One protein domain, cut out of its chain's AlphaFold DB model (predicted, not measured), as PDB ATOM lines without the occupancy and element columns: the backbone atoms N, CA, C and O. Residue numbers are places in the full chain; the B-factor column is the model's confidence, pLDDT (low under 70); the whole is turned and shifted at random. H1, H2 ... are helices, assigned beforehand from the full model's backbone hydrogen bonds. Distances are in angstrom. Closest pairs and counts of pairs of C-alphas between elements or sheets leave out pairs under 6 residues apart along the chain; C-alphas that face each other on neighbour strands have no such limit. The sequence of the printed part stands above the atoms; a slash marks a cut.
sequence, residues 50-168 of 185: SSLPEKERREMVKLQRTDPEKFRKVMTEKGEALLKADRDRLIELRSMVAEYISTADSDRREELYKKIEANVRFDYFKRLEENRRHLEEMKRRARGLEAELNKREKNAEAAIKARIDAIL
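Overview. This is residues 50 to 168 of the 185 residues of an uncharacterized protein of Lentisphaerae bacterium (UniProt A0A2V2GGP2). Two long helices, H2 and H3, meet near their ends as a narrow V, closed at the turn of residues 103 to 105; at the open end of H2 the short helix H1 makes a corner with it and folds back towards the side of H3. H3 is the longer arm of the V, and its last part, residues 138 to 154, sticks out together with Asn 155 and the short helix H4 at its tip. The printed part has 119 residues with four named helices, in the order H1, H2, H3, H4, and no named strand; the class is all helix. The whole is extended, with a radius of gyration of the C-alphas of 25.3 A and spans of 89 by 30 by 26 A.

Arrangement. Begin with H1, residues 54 to 66, which touches H2, residues 68 to 102, by its residues 60 to 64 alone. Look there at the closest C-alphas, those of Gln 64 and Phe 71, 5.2 A apart. H1 and H2 form a helical hairpin and run opposite ways at a steep tilt of 45 degrees. Next comes H3, residues 106 to 154, which touches H2 between residues 108 and 119 alone, while H2 uses residues 93 to 100. Their closest C-alphas are those of Tyr 100 and Arg 109, 5.5 A apart. H2 and H3 are also a helical hairpin and run opposite ways at a shallow tilt of 30 degrees. H3 and H4, residues 156 to 168, meet only through their link. H1 is apart from H3 and H4, and H2 is apart from H4. In H1, H2, H3 and H4 every O i to N i+4 pair is within hydrogen-bond range.

Along the chain. Find C-alpha 54 at (60.353, 41.307, -38.328); from there H1 runs 18.6 A to C-alpha 66. H2 starts at C-alpha 68, at (57.820, 31.527, -54.876), and runs 51.0 A to C-alpha 102. H3, the longest helix with 49 residues, runs 71.3 A from C-alpha 106 to C-alpha 154. H4 covers 18.3 A and ends at C-alpha 168, at (79.267, 56.986, -83.715).

Size, cuts and confidence. The C-alphas of Asp 105 and Leu 168 are the two farthest apart, at 89.8 A. Residues 53 to 58, residues 79 to 85 and residues 138 to 168 stand free. The links H1 to H2, H2 to H3 and H3 to H4 are tight. The printed part has no cut; its mean pLDDT is 93.3, and no printed residue is under 70.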
ATOM      1  N   SER A  50      52.562  42.524 -43.663       85.50
ATOM      2  CA  SER A  50      52.947  43.726 -42.913       85.50
ATOM      3  C   SER A  50      52.673  43.613 -41.413       85.50
ATOM      4  O   SER A  50      53.278  44.335 -40.613       85.50
ATOM      5  N   SER A  51      51.775  42.712 -41.013       85.94
ATOM      6  CA  SER A  51      51.507  42.402 -39.613       85.94
ATOM      7  C   SER A  51      52.497  41.405 -39.005       85.94
ATOM      8  O   SER A  51      52.568  41.334 -37.780       85.94
ATOM      9  N   LEU A  52      53.283  40.685 -39.819       89.50
ATOM     10  CA  LEU A  52      54.252  39.711 -39.312       89.50
ATOM     11  C   LEU A  52      55.353  40.386 -38.483       89.50
ATOM     12  O   LEU A  52      55.824  41.473 -38.862       89.50
ATOM     13  N   PRO A  53      55.837  39.711 -37.421       88.75
ATOM     14  CA  PRO A  53      57.074  40.077 -36.745       88.75
ATOM     15  C   PRO A  53      58.243  40.174 -37.729       88.75
ATOM     16  O   PRO A  53      58.309  39.440 -38.715       88.75
ATOM     17  N   GLU A  54      59.209  41.047 -37.443       86.69
ATOM     18  CA  GLU A  54      60.353  41.307 -38.328       86.69
ATOM     19  C   GLU A  54      61.138  40.030 -38.685       86.69
ATOM     20  O   GLU A  54      61.543  39.841 -39.833       86.69
ATOM     21  N   LYS A  55      61.302  39.109 -37.726       91.44
ATOM     22  CA  LYS A  55      61.970  37.819 -37.955       91.44
ATOM     23  C   LYS A  55      61.231  36.972 -38.999       91.44
ATOM     24  O   LYS A  55      61.836  36.566 -39.989       91.44
ATOM     25  N   GLU A  56      59.927  36.773 -38.819       91.44
ATOM     26  CA  GLU A  56      59.087  36.020 -39.761       91.44
ATOM     27  C   GLU A  56      59.029  36.703 -41.129       91.44
ATOM     28  O   GLU A  56      59.083  36.049 -42.167       91.44
ATOM     29  N   ARG A  57      58.990  38.038 -41.155       91.00
ATOM     30  CA  ARG A  57      59.010  38.810 -42.400       91.00
ATOM     31  C   ARG A  57      60.270  38.531 -43.214       91.00
ATOM     32  O   ARG A  57      60.178  38.308 -44.419       91.00
ATOM     33  N   ARG A  58      61.442  38.490 -42.571       91.25
ATOM     34  CA  ARG A  58      62.713  38.142 -43.233       91.25
ATOM     35  C   ARG A  58      62.702  36.721 -43.780       91.25
ATOM     36  O   ARG A  58      63.190  36.497 -44.885       91.25
ATOM     37  N   GLU A  59      62.140  35.773 -43.037       94.12
ATOM     38  CA  GLU A  59      61.975  34.391 -43.501       94.12
ATOM     39  C   GLU A  59      61.047  34.318 -44.717       94.12
ATOM     40  O   GLU A  59      61.383  33.659 -45.698       94.12
ATOM     41  N   MET A  60      59.947  35.072 -44.717       93.50
ATOM     42  CA  MET A  60      59.040  35.163 -45.862       93.50
ATOM     43  C   MET A  60      59.700  35.809 -47.088       93.50
ATOM     44  O   MET A  60      59.485  35.342 -48.203       93.50
ATOM     45  N   VAL A  61      60.557  36.823 -46.911       91.12
ATOM     46  CA  VAL A  61      61.347  37.405 -48.019       91.12
ATOM     47  C   VAL A  61      62.333  36.390 -48.596       91.12
ATOM     48  O   VAL A  61      62.497  36.321 -49.814       91.12
ATOM     49  N   LYS A  62      62.992  35.588 -47.749       93.44
ATOM     50  CA  LYS A  62      63.862  34.498 -48.219       93.44
ATOM     51  C   LYS A  62      63.049  33.459 -48.985       93.44
ATOM     52  O   LYS A  62      63.413  33.129 -50.110       93.44
ATOM     53  N   LEU A  63      61.918  33.033 -48.422       93.81
ATOM     54  CA  LEU A  63      61.020  32.061 -49.035       93.81
ATOM     55  C   LEU A  63      60.515  32.538 -50.398       93.81
ATOM     56  O   LEU A  63      60.519  31.769 -51.345       93.81
ATOM     57  N   GLN A  64      60.164  33.818 -50.534       91.25
ATOM     58  CA  GLN A  64      59.745  34.399 -51.810       91.25
ATOM     59  C   GLN A  64      60.798  34.236 -52.917       91.25
ATOM     60  O   GLN A  64      60.436  34.139 -54.087       91.25
ATOM     61  N   ARG A  65      62.089  34.225 -52.561       91.50
ATOM     62  CA  ARG A  65      63.202  34.062 -53.507       91.50
ATOM     63  C   ARG A  65      63.524  32.598 -53.782       91.50
ATOM     64  O   ARG A  65      63.851  32.271 -54.915       91.50
ATOM     65  N   THR A  66      63.464  31.743 -52.762       95.00
ATOM     66  CA  THR A  66      63.848  30.328 -52.875       95.00
ATOM     67  C   THR A  66      62.714  29.446 -53.389       95.00
ATOM     68  O   THR A  66      62.966  28.517 -54.143       95.00
ATOM     69  N   ASP A  67      61.476  29.727 -52.980       94.75
ATOM     70  CA  ASP A  67      60.272  28.976 -53.340       94.75
ATOM     71  C   ASP A  67      59.057  29.929 -53.460       94.75
ATOM     72  O   ASP A  67      58.280  30.133 -52.513       94.75
ATOM     73  N   PRO A  68      58.884  30.555 -54.640       91.38
ATOM     74  CA  PRO A  68      57.820  31.527 -54.876       91.38
ATOM     75  C   PRO A  68      56.405  30.937 -54.824       91.38
ATOM     76  O   PRO A  68      55.436  31.687 -54.660       91.38
ATOM     77  N   GLU A  69      56.248  29.629 -55.033       93.94
ATOM     78  CA  GLU A  69      54.941  28.965 -54.989       93.94
ATOM     79  C   GLU A  69      54.512  28.731 -53.548       93.94
ATOM     80  O   GLU A  69      53.410  29.132 -53.157       93.94
ATOM     81  N   LYS A  70      55.417  28.205 -52.720       94.31
ATOM     82  CA  LYS A  70      55.168  28.038 -51.289       94.31
ATOM     83  C   LYS A  70      54.937  29.372 -50.593       94.31
ATOM     84  O   LYS A  70      54.015  29.474 -49.787       94.31
ATOM     85  N   PHE A  71      55.694  30.416 -50.946       93.06
ATOM     86  CA  PHE A  71      55.424  31.772 -50.456       93.06
ATOM     87  C   PHE A  71      53.994  32.221 -50.785       93.06
ATOM     88  O   PHE A  71      53.268  32.674 -49.898       93.06
ATOM     89  N   ARG A  72      53.571  32.078 -52.050       90.38
ATOM     90  CA  ARG A  72      52.225  32.476 -52.487       90.38
ATOM     91  C   ARG A  72      51.141  31.722 -51.730       90.38
ATOM     92  O   ARG A  72      50.174  32.352 -51.309       90.38
ATOM     93  N   LYS A  73      51.324  30.420 -51.515       94.06
ATOM     94  CA  LYS A  73      50.387  29.593 -50.753       94.06
ATOM     95  C   LYS A  73      50.269  30.071 -49.303       94.06
ATOM     96  O   LYS A  73      49.186  30.466 -48.888       94.06
ATOM     97  N   VAL A  74      51.392  30.153 -48.584       94.38
ATOM     98  CA  VAL A  74      51.427  30.571 -47.168       94.38
ATOM     99  C   VAL A  74      50.825  31.963 -46.978       94.38
ATOM    100  O   VAL A  74      50.053  32.201 -46.049       94.38
ATOM    101  N   MET A  75      51.162  32.906 -47.858       93.50
ATOM    102  CA  MET A  75      50.660  34.270 -47.734       93.50
ATOM    103  C   MET A  75      49.182  34.401 -48.097       93.50
ATOM    104  O   MET A  75      48.487  35.208 -47.481       93.50
ATOM    105  N   THR A  76      48.699  33.605 -49.055       91.81
ATOM    106  CA  THR A  76      47.264  33.513 -49.362       91.81
ATOM    107  C   THR A  76      46.499  32.992 -48.154       91.81
ATOM    108  O   THR A  76      45.571  33.658 -47.709       91.81
ATOM    109  N   GLU A  77      46.949  31.889 -47.552       94.31
ATOM    110  CA  GLU A  77      46.321  31.300 -46.361       94.31
ATOM    111  C   GLU A  77      46.267  32.299 -45.191       94.31
ATOM    112  O   GLU A  77      45.216  32.495 -44.579       94.31
ATOM    113  N   LYS A  78      47.371  33.010 -44.914       94.19
ATOM    114  CA  LYS A  78      47.395  34.062 -43.881       94.19
ATOM    115  C   LYS A  78      46.453  35.227 -44.213       94.19
ATOM    116  O   LYS A  78      45.804  35.763 -43.315       94.19
ATOM    117  N   GLY A  79      46.369  35.625 -45.483       92.50
ATOM    118  CA  GLY A  79      45.450  36.666 -45.950       92.50
ATOM    119  C   GLY A  79      43.981  36.265 -45.800       92.50
ATOM    120  O   GLY A  79      43.170  37.057 -45.318       92.50
ATOM    121  N   GLU A  80      43.636  35.031 -46.154       92.69
ATOM    122  CA  GLU A  80      42.286  34.478 -46.007       92.69
ATOM    123  C   GLU A  80      41.884  34.339 -44.538       92.69
ATOM    124  O   GLU A  80      40.779  34.741 -44.168       92.69
ATOM    125  N   ALA A  81      42.790  33.862 -43.680       93.31
ATOM    126  CA  ALA A  81      42.567  33.801 -42.237       93.31
ATOM    127  C   ALA A  81      42.292  35.193 -41.642       93.31
ATOM    128  O   ALA A  81      41.378  35.356 -40.834       93.31
ATOM    129  N   LEU A  82      43.029  36.217 -42.090       90.75
ATOM    130  CA  LEU A  82      42.805  37.603 -41.681       90.75
ATOM    131  C   LEU A  82      41.428  38.109 -42.129       90.75
ATOM    132  O   LEU A  82      40.701  38.695 -41.328       90.75
ATOM    133  N   LEU A  83      41.041  37.858 -43.385       89.94
ATOM    134  CA  LEU A  83      39.723  38.242 -43.899       89.94
ATOM    135  C   LEU A  83      38.584  37.536 -43.160       89.94
ATOM    136  O   LEU A  83      37.547  38.155 -42.915       89.94
ATOM    137  N   LYS A  84      38.770  36.261 -42.801       93.62
ATOM    138  CA  LYS A  84      37.810  35.503 -42.000       93.62
ATOM    139  C   LYS A  84      37.657  36.121 -40.609       93.62
ATOM    140  O   LYS A  84      36.545  36.461 -40.233       93.62
ATOM    141  N   ALA A  85      38.761  36.386 -39.909       91.69
ATOM    142  CA  ALA A  85      38.727  37.018 -38.590       91.69
ATOM    143  C   ALA A  85      38.099  38.427 -38.606       91.69
ATOM    144  O   ALA A  85      37.420  38.819 -37.661       91.69
ATOM    145  N   ASP A  86      38.320  39.209 -39.669       90.44
ATOM    146  CA  ASP A  86      37.666  40.513 -39.845       90.44
ATOM    147  C   ASP A  86      36.151  40.356 -40.110       90.44
ATOM    148  O   ASP A  86      35.353  41.158 -39.624       90.44
ATOM    149  N   ARG A  87      35.730  39.314 -40.844       92.44
ATOM    150  CA  ARG A  87      34.308  39.005 -41.069       92.44
ATOM    151  C   ARG A  87      33.614  38.554 -39.787       92.44
ATOM    152  O   ARG A  87      32.520  39.038 -39.511       92.44
ATOM    153  N   ASP A  88      34.234  37.651 -39.036       94.56
ATOM    154  CA  ASP A  88      33.664  37.086 -37.810       94.56
ATOM    155  C   ASP A  88      33.456  38.188 -36.758       94.56
ATOM    156  O   ASP A  88      32.361  38.316 -36.212       94.56
ATOM    157  N   ARG A  89      34.434  39.093 -36.595       91.75
ATOM    158  CA  ARG A  89      34.286  40.294 -35.751       91.75
ATOM    159  C   ARG A  89      33.135  41.200 -36.175       91.75
ATOM    160  O   ARG A  89      32.390  41.693 -35.335       91.75
ATOM    161  N   LEU A  90      32.961  41.425 -37.478       93.31
ATOM    162  CA  LEU A  90      31.854  42.247 -37.969       93.31
ATOM    163  C   LEU A  90      30.491  41.602 -37.680       93.31
ATOM    164  O   LEU A  90      29.523  42.313 -37.412       93.31
ATOM    165  N   ILE A  91      30.400  40.272 -37.756       96.38
ATOM    166  CA  ILE A  91      29.185  39.531 -37.404       96.38
ATOM    167  C   ILE A  91      28.885  39.697 -35.910       96.38
ATOM    168  O   ILE A  91      27.757  40.036 -35.560       96.38
ATOM    169  N   GLU A  92      29.891  39.538 -35.051       95.19
ATOM    170  CA  GLU A  92      29.763  39.725 -33.602       95.19
ATOM    171  C   GLU A  92      29.310  41.149 -33.249       95.19
ATOM    172  O   GLU A  92      28.333  41.334 -32.521       95.19
ATOM    173  N   LEU A  93      29.936  42.166 -33.849       96.25
ATOM    174  CA  LEU A  93      29.545  43.565 -33.671       96.25
ATOM    175  C   LEU A  93      28.088  43.811 -34.078       96.25
ATOM    176  O   LEU A  93      27.346  44.470 -33.354       96.25
ATOM    177  N   ARG A  94      27.656  43.261 -35.218       96.75
ATOM    178  CA  ARG A  94      26.262  43.373 -35.672       96.75
ATOM    179  C   ARG A  94      25.290  42.689 -34.719       96.75
ATOM    180  O   ARG A  94      24.206  43.221 -34.509       96.75
ATOM    181  N   SER A  95      25.676  41.553 -34.139       97.38
ATOM    182  CA  SER A  95      24.872  40.866 -33.128       97.38
ATOM    183  C   SER A  95      24.684  41.740 -31.887       97.38
ATOM    184  O   SER A  95      23.556  41.919 -31.439       97.38
ATOM    185  N   MET A  96      25.762  42.352 -31.380       97.50
ATOM    186  CA  MET A  96      25.686  43.266 -30.232       97.50
ATOM    187  C   MET A  96      24.817  44.492 -30.529       97.50
ATOM    188  O   MET A  96      24.020  44.902 -29.691       97.50
ATOM    189  N   VAL A  97      24.934  45.066 -31.730       97.69
ATOM    190  CA  VAL A  97      24.102  46.204 -32.155       97.69
ATOM    191  C   VAL A  97      22.626  45.812 -32.252       97.69
ATOM    192  O   VAL A  97      21.768  46.574 -31.817       97.69
ATOM    193  N   ALA A  98      22.314  44.632 -32.795       97.94
ATOM    194  CA  ALA A  98      20.938  44.149 -32.870       97.94
ATOM    195  C   ALA A  98      20.325  43.969 -31.470       97.94
ATOM    196  O   ALA A  98      19.196  44.401 -31.246       97.94
ATOM    197  N   GLU A  99      21.085  43.404 -30.527       97.62
ATOM    198  CA  GLU A  99      20.666  43.261 -29.127       97.62
ATOM    199  C   GLU A  99      20.483  44.623 -28.439       97.62
ATOM    200  O   GLU A  99      19.508  44.838 -27.723       97.62
ATOM    201  N   TYR A 100      21.381  45.576 -28.699       97.81
ATOM    202  CA  TYR A 100      21.293  46.933 -28.153       97.81
ATOM    203  C   TYR A 100      19.999  47.641 -28.578       97.81
ATOM    204  O   TYR A 100      19.380  48.345 -27.779       97.81
ATOM    205  N   ILE A 101      19.585  47.448 -29.835       97.19
ATOM    206  CA  ILE A 101      18.360  48.038 -30.389       97.19
ATOM    207  C   ILE A 101      17.109  47.365 -29.812       97.19
ATOM    208  O   ILE A 101      16.111  48.045 -29.583       97.19
ATOM    209  N   SER A 102      17.140  46.048 -29.594       97.06
ATOM    210  CA  SER A 102      15.962  45.282 -29.178       97.06
ATOM    211  C   SER A 102      15.751  45.217 -27.664       97.06
ATOM    212  O   SER A 102      14.620  45.003 -27.229       97.06
ATOM    213  N   THR A 103      16.798  45.396 -26.854       96.25
ATOM    214  CA  THR A 103      16.678  45.299 -25.394       96.25
ATOM    215  C   THR A 103      15.876  46.463 -24.806       96.25
ATOM    216  O   THR A 103      16.100  47.626 -25.156       96.25
ATOM    217  N   ALA A 104      14.955  46.163 -23.888       95.94
ATOM    218  CA  ALA A 104      14.223  47.154 -23.091       95.94
ATOM    219  C   ALA A 104      14.892  47.444 -21.732       95.94
ATOM    220  O   ALA A 104      14.518  48.401 -21.058       95.94
ATOM    221  N   ASP A 105      15.878  46.633 -21.342       97.44
ATOM    222  CA  ASP A 105      16.640  46.778 -20.103       97.44
ATOM    223  C   ASP A 105      17.728  47.855 -20.269       97.44
ATOM    224  O   ASP A 105      18.596  47.750 -21.144       97.44
ATOM    225  N   SER A 106      17.666  48.898 -19.434       95.69
ATOM    226  CA  SER A 106      18.585  50.040 -19.477       95.69
ATOM    227  C   SER A 106      20.011  49.665 -19.073       95.69
ATOM    228  O   SER A 106      20.955  50.127 -19.717       95.69
ATOM    229  N   ASP A 107      20.179  48.810 -18.063       96.69
ATOM    230  CA  ASP A 107      21.503  48.419 -17.566       96.69
ATOM    231  C   ASP A 107      22.201  47.553 -18.617       96.69
ATOM    232  O   ASP A 107      23.364  47.773 -18.977       96.69
ATOM    233  N   ARG A 108      21.444  46.626 -19.217       97.06
ATOM    234  CA  ARG A 108      21.927  45.817 -20.340       97.06
ATOM    235  C   ARG A 108      22.259  46.669 -21.564       97.06
ATOM    236  O   ARG A 108      23.251  46.407 -22.247       97.06
ATOM    237  N   ARG A 109      21.449  47.690 -21.858       97.31
ATOM    238  CA  ARG A 109      21.702  48.618 -22.967       97.31
ATOM    239  C   ARG A 109      23.015  49.382 -22.767       97.31
ATOM    240  O   ARG A 109      23.789  49.500 -23.717       97.31
ATOM    241  N   GLU A 110      23.300  49.852 -21.553       97.88
ATOM    242  CA  GLU A 110      24.565  50.526 -21.233       97.88
ATOM    243  C   GLU A 110      25.771  49.575 -21.342       97.88
ATOM    244  O   GLU A 110      26.808  49.938 -21.909       97.88
ATOM    245  N   GLU A 111      25.641  48.334 -20.867       97.75
ATOM    246  CA  GLU A 111      26.686  47.313 -21.003       97.75
ATOM    247  C   GLU A 111      27.016  47.032 -22.482       97.75
ATOM    248  O   GLU A 111      28.187  47.008 -22.879       97.75
ATOM    249  N   LEU A 112      25.983  46.858 -23.313       98.00
ATOM    250  CA  LEU A 112      26.129  46.650 -24.754       98.00
ATOM    251  C   LEU A 112      26.782  47.853 -25.432       98.00
ATOM    252  O   LEU A 112      27.672  47.661 -26.259       98.00
ATOM    253  N   TYR A 113      26.411  49.079 -25.053       97.88
ATOM    254  CA  TYR A 113      27.048  50.287 -25.576       97.88
ATOM    255  C   TYR A 113      28.560  50.276 -25.330       97.88
ATOM    256  O   TYR A 113      29.334  50.430 -26.273       97.88
ATOM    257  N   LYS A 114      28.995  50.010 -24.090       98.12
ATOM    258  CA  LYS A 114      30.426  49.952 -23.735       98.12
ATOM    259  C   LYS A 114      31.168  48.864 -24.519       98.12
ATOM    260  O   LYS A 114      32.291  49.086 -24.973       98.12
ATOM    261  N   LYS A 115      30.546  47.697 -24.726       97.19
ATOM    262  CA  LYS A 115      31.122  46.599 -25.528       97.19
ATOM    263  C   LYS A 115      31.246  46.951 -27.011       97.19
ATOM    264  O   LYS A 115      32.283  46.671 -27.621       97.19
ATOM    265  N   ILE A 116      30.217  47.577 -27.582       98.00
ATOM    266  CA  ILE A 116      30.215  48.076 -28.963       98.00
ATOM    267  C   ILE A 116      31.299  49.143 -29.124       98.00
ATOM    268  O   ILE A 116      32.111  49.052 -30.045       98.00
ATOM    269  N   GLU A 117      31.369  50.110 -28.206       97.88
ATOM    270  CA  GLU A 117      32.383  51.163 -28.218       97.88
ATOM    271  C   GLU A 117      33.796  50.570 -28.168       97.88
ATOM    272  O   GLU A 117      34.636  50.913 -29.002       97.88
ATOM    273  N   ALA A 118      34.060  49.637 -27.250       96.44
ATOM    274  CA  ALA A 118      35.359  48.979 -27.138       96.44
ATOM    275  C   ALA A 118      35.766  48.268 -28.442       96.44
ATOM    276  O   ALA A 118      36.911  48.406 -28.882       96.44
ATOM    277  N   ASN A 119      34.832  47.571 -29.098       94.75
ATOM    278  CA  ASN A 119      35.072  46.915 -30.388       94.75
ATOM    279  C   ASN A 119      35.388  47.925 -31.499       94.75
ATOM    280  O   ASN A 119      36.378  47.774 -32.218       94.75
ATOM    281  N   VAL A 120      34.590  48.990 -31.612       95.31
ATOM    282  CA  VAL A 120      34.797  50.039 -32.622       95.31
ATOM    283  C   VAL A 120      36.135  50.750 -32.404       95.31
ATOM    284  O   VAL A 120      36.881  50.968 -33.362       95.31
ATOM    285  N   ARG A 121      36.485  51.066 -31.151       96.94
ATOM    286  CA  ARG A 121      37.783  51.660 -30.795       96.94
ATOM    287  C   ARG A 121      38.936  50.741 -31.174       96.94
ATOM    288  O   ARG A 121      39.899  51.205 -31.785       96.94
ATOM    289  N   PHE A 122      38.840  49.454 -30.844       93.06
ATOM    290  CA  PHE A 122      39.855  48.468 -31.204       93.06
ATOM    291  C   PHE A 122      40.084  48.427 -32.721       93.06
ATOM    292  O   PHE A 122      41.222  48.562 -33.175       93.06
ATOM    293  N   ASP A 123      39.015  48.317 -33.513       90.75
ATOM    294  CA  ASP A 123      39.110  48.270 -34.974       90.75
ATOM    295  C   ASP A 123      39.688  49.560 -35.564       90.75
ATOM    296  O   ASP A 123      40.511  49.517 -36.486       90.75
ATOM    297  N   TYR A 124      39.298  50.713 -35.017       93.06
ATOM    298  CA  TYR A 124      39.823  52.008 -35.433       93.06
ATOM    299  C   TYR A 124      41.336  52.109 -35.195       93.06
ATOM    300  O   TYR A 124      42.093  52.404 -36.125       93.06
ATOM    301  N   PHE A 125      41.803  51.801 -33.982       95.12
ATOM    302  CA  PHE A 125      43.230  51.856 -33.657       95.12
ATOM    303  C   PHE A 125      44.048  50.799 -34.403       95.12
ATOM    304  O   PHE A 125      45.150  51.104 -34.859       95.12
ATOM    305  N   LYS A 126      43.500  49.597 -34.611       89.81
ATOM    306  CA  LYS A 126      44.119  48.567 -35.455       89.81
ATOM    307  C   LYS A 126      44.351  49.086 -36.877       89.81
ATOM    308  O   LYS A 126      45.455  48.960 -37.400       89.81
ATOM    309  N   ARG A 127      43.344  49.715 -37.499       88.44
ATOM    310  CA  ARG A 127      43.479  50.300 -38.848       88.44
ATOM    311  C   ARG A 127      44.468  51.459 -38.888       88.44
ATOM    312  O   ARG A 127      45.235  51.561 -39.842       88.44
ATOM    313  N   LEU A 128      44.472  52.322 -37.871       93.56
ATOM    314  CA  LEU A 128      45.462  53.397 -37.774       93.56
ATOM    315  C   LEU A 128      46.887  52.846 -37.746       93.56
ATOM    316  O   LEU A 128      47.754  53.354 -38.452       93.56
ATOM    317  N   GLU A 129      47.122  51.794 -36.971       91.44
ATOM    318  CA  GLU A 129      48.431  51.156 -36.873       91.44
ATOM    319  C   GLU A 129      48.857  50.495 -38.194       91.44
ATOM    320  O   GLU A 129      49.985  50.673 -38.654       91.44
ATOM    321  N   GLU A 130      47.939  49.803 -38.871       87.38
ATOM    322  CA  GLU A 130      48.192  49.257 -40.209       87.38
ATOM    323  C   GLU A 130      48.538  50.356 -41.229       87.38
ATOM    324  O   GLU A 130      49.471  50.197 -42.020       87.38
ATOM    325  N   ASN A 131      47.841  51.495 -41.179       89.50
ATOM    326  CA  ASN A 131      48.115  52.646 -42.039       89.50
ATOM    327  C   ASN A 131      49.486  53.272 -41.749       89.50
ATOM    328  O   ASN A 131      50.194  53.634 -42.690       89.50
ATOM    329  N   ARG A 132      49.896  53.370 -40.476       92.19
ATOM    330  CA  ARG A 132      51.241  53.848 -40.103       92.19
ATOM    331  C   ARG A 132      52.327  52.959 -40.697       92.19
ATOM    332  O   ARG A 132      53.214  53.463 -41.382       92.19
ATOM    333  N   ARG A 133      52.202  51.638 -40.537       86.19
ATOM    334  CA  ARG A 133      53.142  50.666 -41.124       86.19
ATOM    335  C   ARG A 133      53.180  50.753 -42.645       86.19
ATOM    336  O   ARG A 133      54.253  50.668 -43.243       86.19
ATOM    337  N   HIS A 134      52.024  50.951 -43.284       85.12
ATOM    338  CA  HIS A 134      51.967  51.155 -44.730       85.12
ATOM    339  C   HIS A 134      52.753  52.394 -45.155       85.12
ATOM    340  O   HIS A 134      53.565  52.335 -46.078       85.12
ATOM    341  N   LEU A 135      52.520  53.510 -44.464       90.19
ATOM    342  CA  LEU A 135      53.166  54.780 -44.750       90.19
ATOM    343  C   LEU A 135      54.686  54.683 -44.584       90.19
ATOM    344  O   LEU A 135      55.427  55.191 -45.424       90.19
ATOM    345  N   GLU A 136      55.164  54.016 -43.537       90.38
ATOM    346  CA  GLU A 136      56.594  53.789 -43.312       90.38
ATOM    347  C   GLU A 136      57.238  52.965 -44.428       90.38
ATOM    348  O   GLU A 136      58.306  53.328 -44.929       90.38
ATOM    349  N   GLU A 137      56.574  51.896 -44.869       84.75
ATOM    350  CA  GLU A 137      57.045  51.082 -45.987       84.75
ATOM    351  C   GLU A 137      57.074  51.887 -47.296       84.75
ATOM    352  O   GLU A 137      58.041  51.789 -48.053       84.75
ATOM    353  N   MET A 138      56.071  52.735 -47.553       86.62
ATOM    354  CA  MET A 138      56.074  53.620 -48.724       86.62
ATOM    355  C   MET A 138      57.208  54.643 -48.657       86.62
ATOM    356  O   MET A 138      57.932  54.808 -49.637       86.62
ATOM    357  N   LYS A 139      57.446  55.261 -47.494       93.31
ATOM    358  CA  LYS A 139      58.595  56.159 -47.281       93.31
ATOM    359  C   LYS A 139      59.924  55.439 -47.513       93.31
ATOM    360  O   LYS A 139      60.834  55.999 -48.116       93.31
ATOM    361  N   ARG A 140      60.048  54.187 -47.063       89.31
ATOM    362  CA  ARG A 140      61.247  53.368 -47.289       89.31
ATOM    363  C   ARG A 140      61.479  53.097 -48.776       89.31
ATOM    364  O   ARG A 140      62.613  53.210 -49.233       89.31
ATOM    365  N   ARG A 141      60.425  52.760 -49.526       85.38
ATOM    366  CA  ARG A 141      60.502  52.553 -50.982       85.38
ATOM    367  C   ARG A 141      60.845  53.837 -51.724       85.38
ATOM    368  O   ARG A 141      61.708  53.796 -52.591       85.38
ATOM    369  N   ALA A 142      60.226  54.953 -51.339       93.25
ATOM    370  CA  ALA A 142      60.507  56.264 -51.912       93.25
ATOM    371  C   ALA A 142      61.994  56.619 -51.778       93.25
ATOM    372  O   ALA A 142      62.622  56.923 -52.782       93.25
ATOM    373  N   ARG A 143      62.594  56.438 -50.591       94.62
ATOM    374  CA  ARG A 143      64.043  56.639 -50.391       94.62
ATOM    375  C   ARG A 143      64.911  55.753 -51.290       94.62
ATOM    376  O   ARG A 143      65.969  56.177 -51.736       94.62
ATOM    377  N   GLY A 144      64.489  54.512 -51.536       89.69
ATOM    378  CA  GLY A 144      65.199  53.608 -52.446       89.69
ATOM    379  C   GLY A 144      65.172  54.099 -53.895       89.69
ATOM    380  O   GLY A 144      66.210  54.114 -54.551       89.69
ATOM    381  N   LEU A 145      64.002  54.542 -54.366       91.56
ATOM    382  CA  LEU A 145      63.834  55.120 -55.701       91.56
ATOM    383  C   LEU A 145      64.598  56.437 -55.850       91.56
ATOM    384  O   LEU A 145      65.254  56.647 -56.861       91.56
ATOM    385  N   GLU A 146      64.562  57.290 -54.831       95.81
ATOM    386  CA  GLU A 146      65.320  58.541 -54.784       95.81
ATOM    387  C   GLU A 146      66.832  58.284 -54.855       95.81
ATOM    388  O   GLU A 146      67.541  58.932 -55.617       95.81
ATOM    389  N   ALA A 147      67.341  57.280 -54.135       95.50
ATOM    390  CA  ALA A 147      68.746  56.890 -54.231       95.50
ATOM    391  C   ALA A 147      69.124  56.373 -55.632       95.50
ATOM    392  O   ALA A 147      70.216  56.664 -56.122       95.50
ATOM    393  N   GLU A 148      68.237  55.613 -56.283       92.81
ATOM    394  CA  GLU A 148      68.445  55.151 -57.657       92.81
ATOM    395  C   GLU A 148      68.431  56.316 -58.654       92.81
ATOM    396  O   GLU A 148      69.318  56.390 -59.507       92.81
ATOM    397  N   LEU A 149      67.485  57.247 -58.511       94.19
ATOM    398  CA  LEU A 149      67.399  58.467 -59.311       94.19
ATOM    399  C   LEU A 149      68.686  59.287 -59.180       94.19
ATOM    400  O   LEU A 149      69.357  59.530 -60.178       94.19
ATOM    401  N   ASN A 150      69.103  59.587 -57.949       95.88
ATOM    402  CA  ASN A 150      70.328  60.336 -57.668       95.88
ATOM    403  C   ASN A 150      71.572  59.649 -58.254       95.88
ATOM    404  O   ASN A 150      72.512  60.309 -58.694       95.88
ATOM    405  N   LYS A 151      71.614  58.309 -58.262       94.50
ATOM    406  CA  LYS A 151      72.703  57.557 -58.899       94.50
ATOM    407  C   LYS A 151      72.692  57.734 -60.419       94.50
ATOM    408  O   LYS A 151      73.764  57.871 -61.004       94.50
ATOM    409  N   ARG A 152      71.519  57.710 -61.056       90.12
ATOM    410  CA  ARG A 152      71.383  57.936 -62.503       90.12
ATOM    411  C   ARG A 152      71.761  59.364 -62.875       90.12
ATOM    412  O   ARG A 152      72.550  59.535 -63.791       90.12
ATOM    413  N   GLU A 153      71.291  60.354 -62.120       94.69
ATOM    414  CA  GLU A 153      71.636  61.766 -62.325       94.69
ATOM    415  C   GLU A 153      73.147  62.001 -62.239       94.69
ATOM    416  O   GLU A 153      73.734  62.590 -63.142       94.69
ATOM    417  N   LYS A 154      73.818  61.456 -61.215       96.19
ATOM    418  CA  LYS A 154      75.284  61.556 -61.084       96.19
ATOM    419  C   LYS A 154      76.051  60.916 -62.242       96.19
ATOM    420  O   LYS A 154      77.168  61.333 -62.528       96.19
ATOM    421  N   ASN A 155      75.471  59.906 -62.884       93.69
ATOM    422  CA  ASN A 155      76.084  59.185 -63.997       93.69
ATOM    423  C   ASN A 155      75.583  59.665 -65.368       93.69
ATOM    424  O   ASN A 155      75.979  59.083 -66.377       93.69
ATOM    425  N   ALA A 156      74.726  60.692 -65.419       93.94
ATOM    426  CA  ALA A 156      74.022  61.084 -66.635       93.94
ATOM    427  C   ALA A 156      74.991  61.450 -67.764       93.94
ATOM    428  O   ALA A 156      74.881  60.902 -68.853       93.94
ATOM    429  N   GLU A 157      75.999  62.279 -67.488       96.25
ATOM    430  CA  GLU A 157      77.002  62.678 -68.488       96.25
ATOM    431  C   GLU A 157      77.803  61.488 -69.033       96.25
ATOM    432  O   GLU A 157      78.058  61.385 -70.233       96.25
ATOM    433  N   ALA A 158      78.165  60.537 -68.167       94.25
ATOM    434  CA  ALA A 158      78.870  59.329 -68.588       94.25
ATOM    435  C   ALA A 158      77.981  58.428 -69.462       94.25
ATOM    436  O   ALA A 158      78.457  57.888 -70.460       94.25
ATOM    437  N   ALA A 159      76.698  58.294 -69.113       91.19
ATOM    438  CA  ALA A 159      75.721  57.544 -69.898       91.19
ATOM    439  C   ALA A 159      75.449  58.212 -71.257       91.19
ATOM    440  O   ALA A 159      75.451  57.535 -72.285       91.19
ATOM    441  N   ILE A 160      75.301  59.542 -71.284       93.25
ATOM    442  CA  ILE A 160      75.149  60.336 -72.513       93.25
ATOM    443  C   ILE A 160      76.365  60.136 -73.416       93.25
ATOM    444  O   ILE A 160      76.204  59.803 -74.589       93.25
ATOM    445  N   LYS A 161      77.581  60.270 -72.874       95.38
ATOM    446  CA  LYS A 161      78.812  60.047 -73.638       95.38
ATOM    447  C   LYS A 161      78.884  58.627 -74.197       95.38
ATOM    448  O   LYS A 161      79.136  58.463 -75.385       95.38
ATOM    449  N   ALA A 162      78.617  57.609 -73.377       92.69
ATOM    450  CA  ALA A 162      78.632  56.215 -73.820       92.69
ATOM    451  C   ALA A 162      77.629  55.956 -74.956       92.69
ATOM    452  O   ALA A 162      77.937  55.224 -75.895       92.69
ATOM    453  N   ARG A 163      76.454  56.590 -74.889       91.94
ATOM    454  CA  ARG A 163      75.436  56.524 -75.938       91.94
ATOM    455  C   ARG A 163      75.887  57.211 -77.227       91.94
ATOM    456  O   ARG A 163      75.754  56.619 -78.292       91.94
ATOM    457  N   ILE A 164      76.464  58.412 -77.139       93.62
ATOM    458  CA  ILE A 164      77.050  59.114 -78.295       93.62
ATOM    459  C   ILE A 164      78.145  58.249 -78.937       93.62
ATOM    460  O   ILE A 164      78.120  58.029 -80.146       93.62
ATOM    461  N   ASP A 165      79.057  57.696 -78.136       95.00
ATOM    462  CA  ASP A 165      80.148  56.847 -78.621       95.00
ATOM    463  C   ASP A 165      79.634  55.557 -79.285       95.00
ATOM    464  O   ASP A 165      80.266  55.058 -80.215       95.00
ATOM    465  N   ALA A 166      78.521  54.984 -78.812       92.06
ATOM    466  CA  ALA A 166      77.883  53.822 -79.437       92.06
ATOM    467  C   ALA A 166      77.268  54.183 -80.799       92.06
ATOM    468  O   ALA A 166      77.529  53.498 -81.786       92.06
ATOM    469  N   ILE A 167      76.548  55.309 -80.878       91.38
ATOM    470  CA  ILE A 167      75.964  55.821 -82.130       91.38
ATOM    471  C   ILE A 167      77.053  56.051 -83.181       91.38
ATOM    472  O   ILE A 167      76.920  55.600 -84.316       91.38
ATOM    473  N   LEU A 168      78.154  56.709 -82.802       93.25
ATOM    474  CA  LEU A 168      79.267  56.986 -83.715       93.25
ATOM    475  C   LEU A 168      79.963  55.712 -84.221       93.25
ATOM    476  O   LEU A 168      80.549  55.730 -85.300       93.25
TER     477      LEU A 168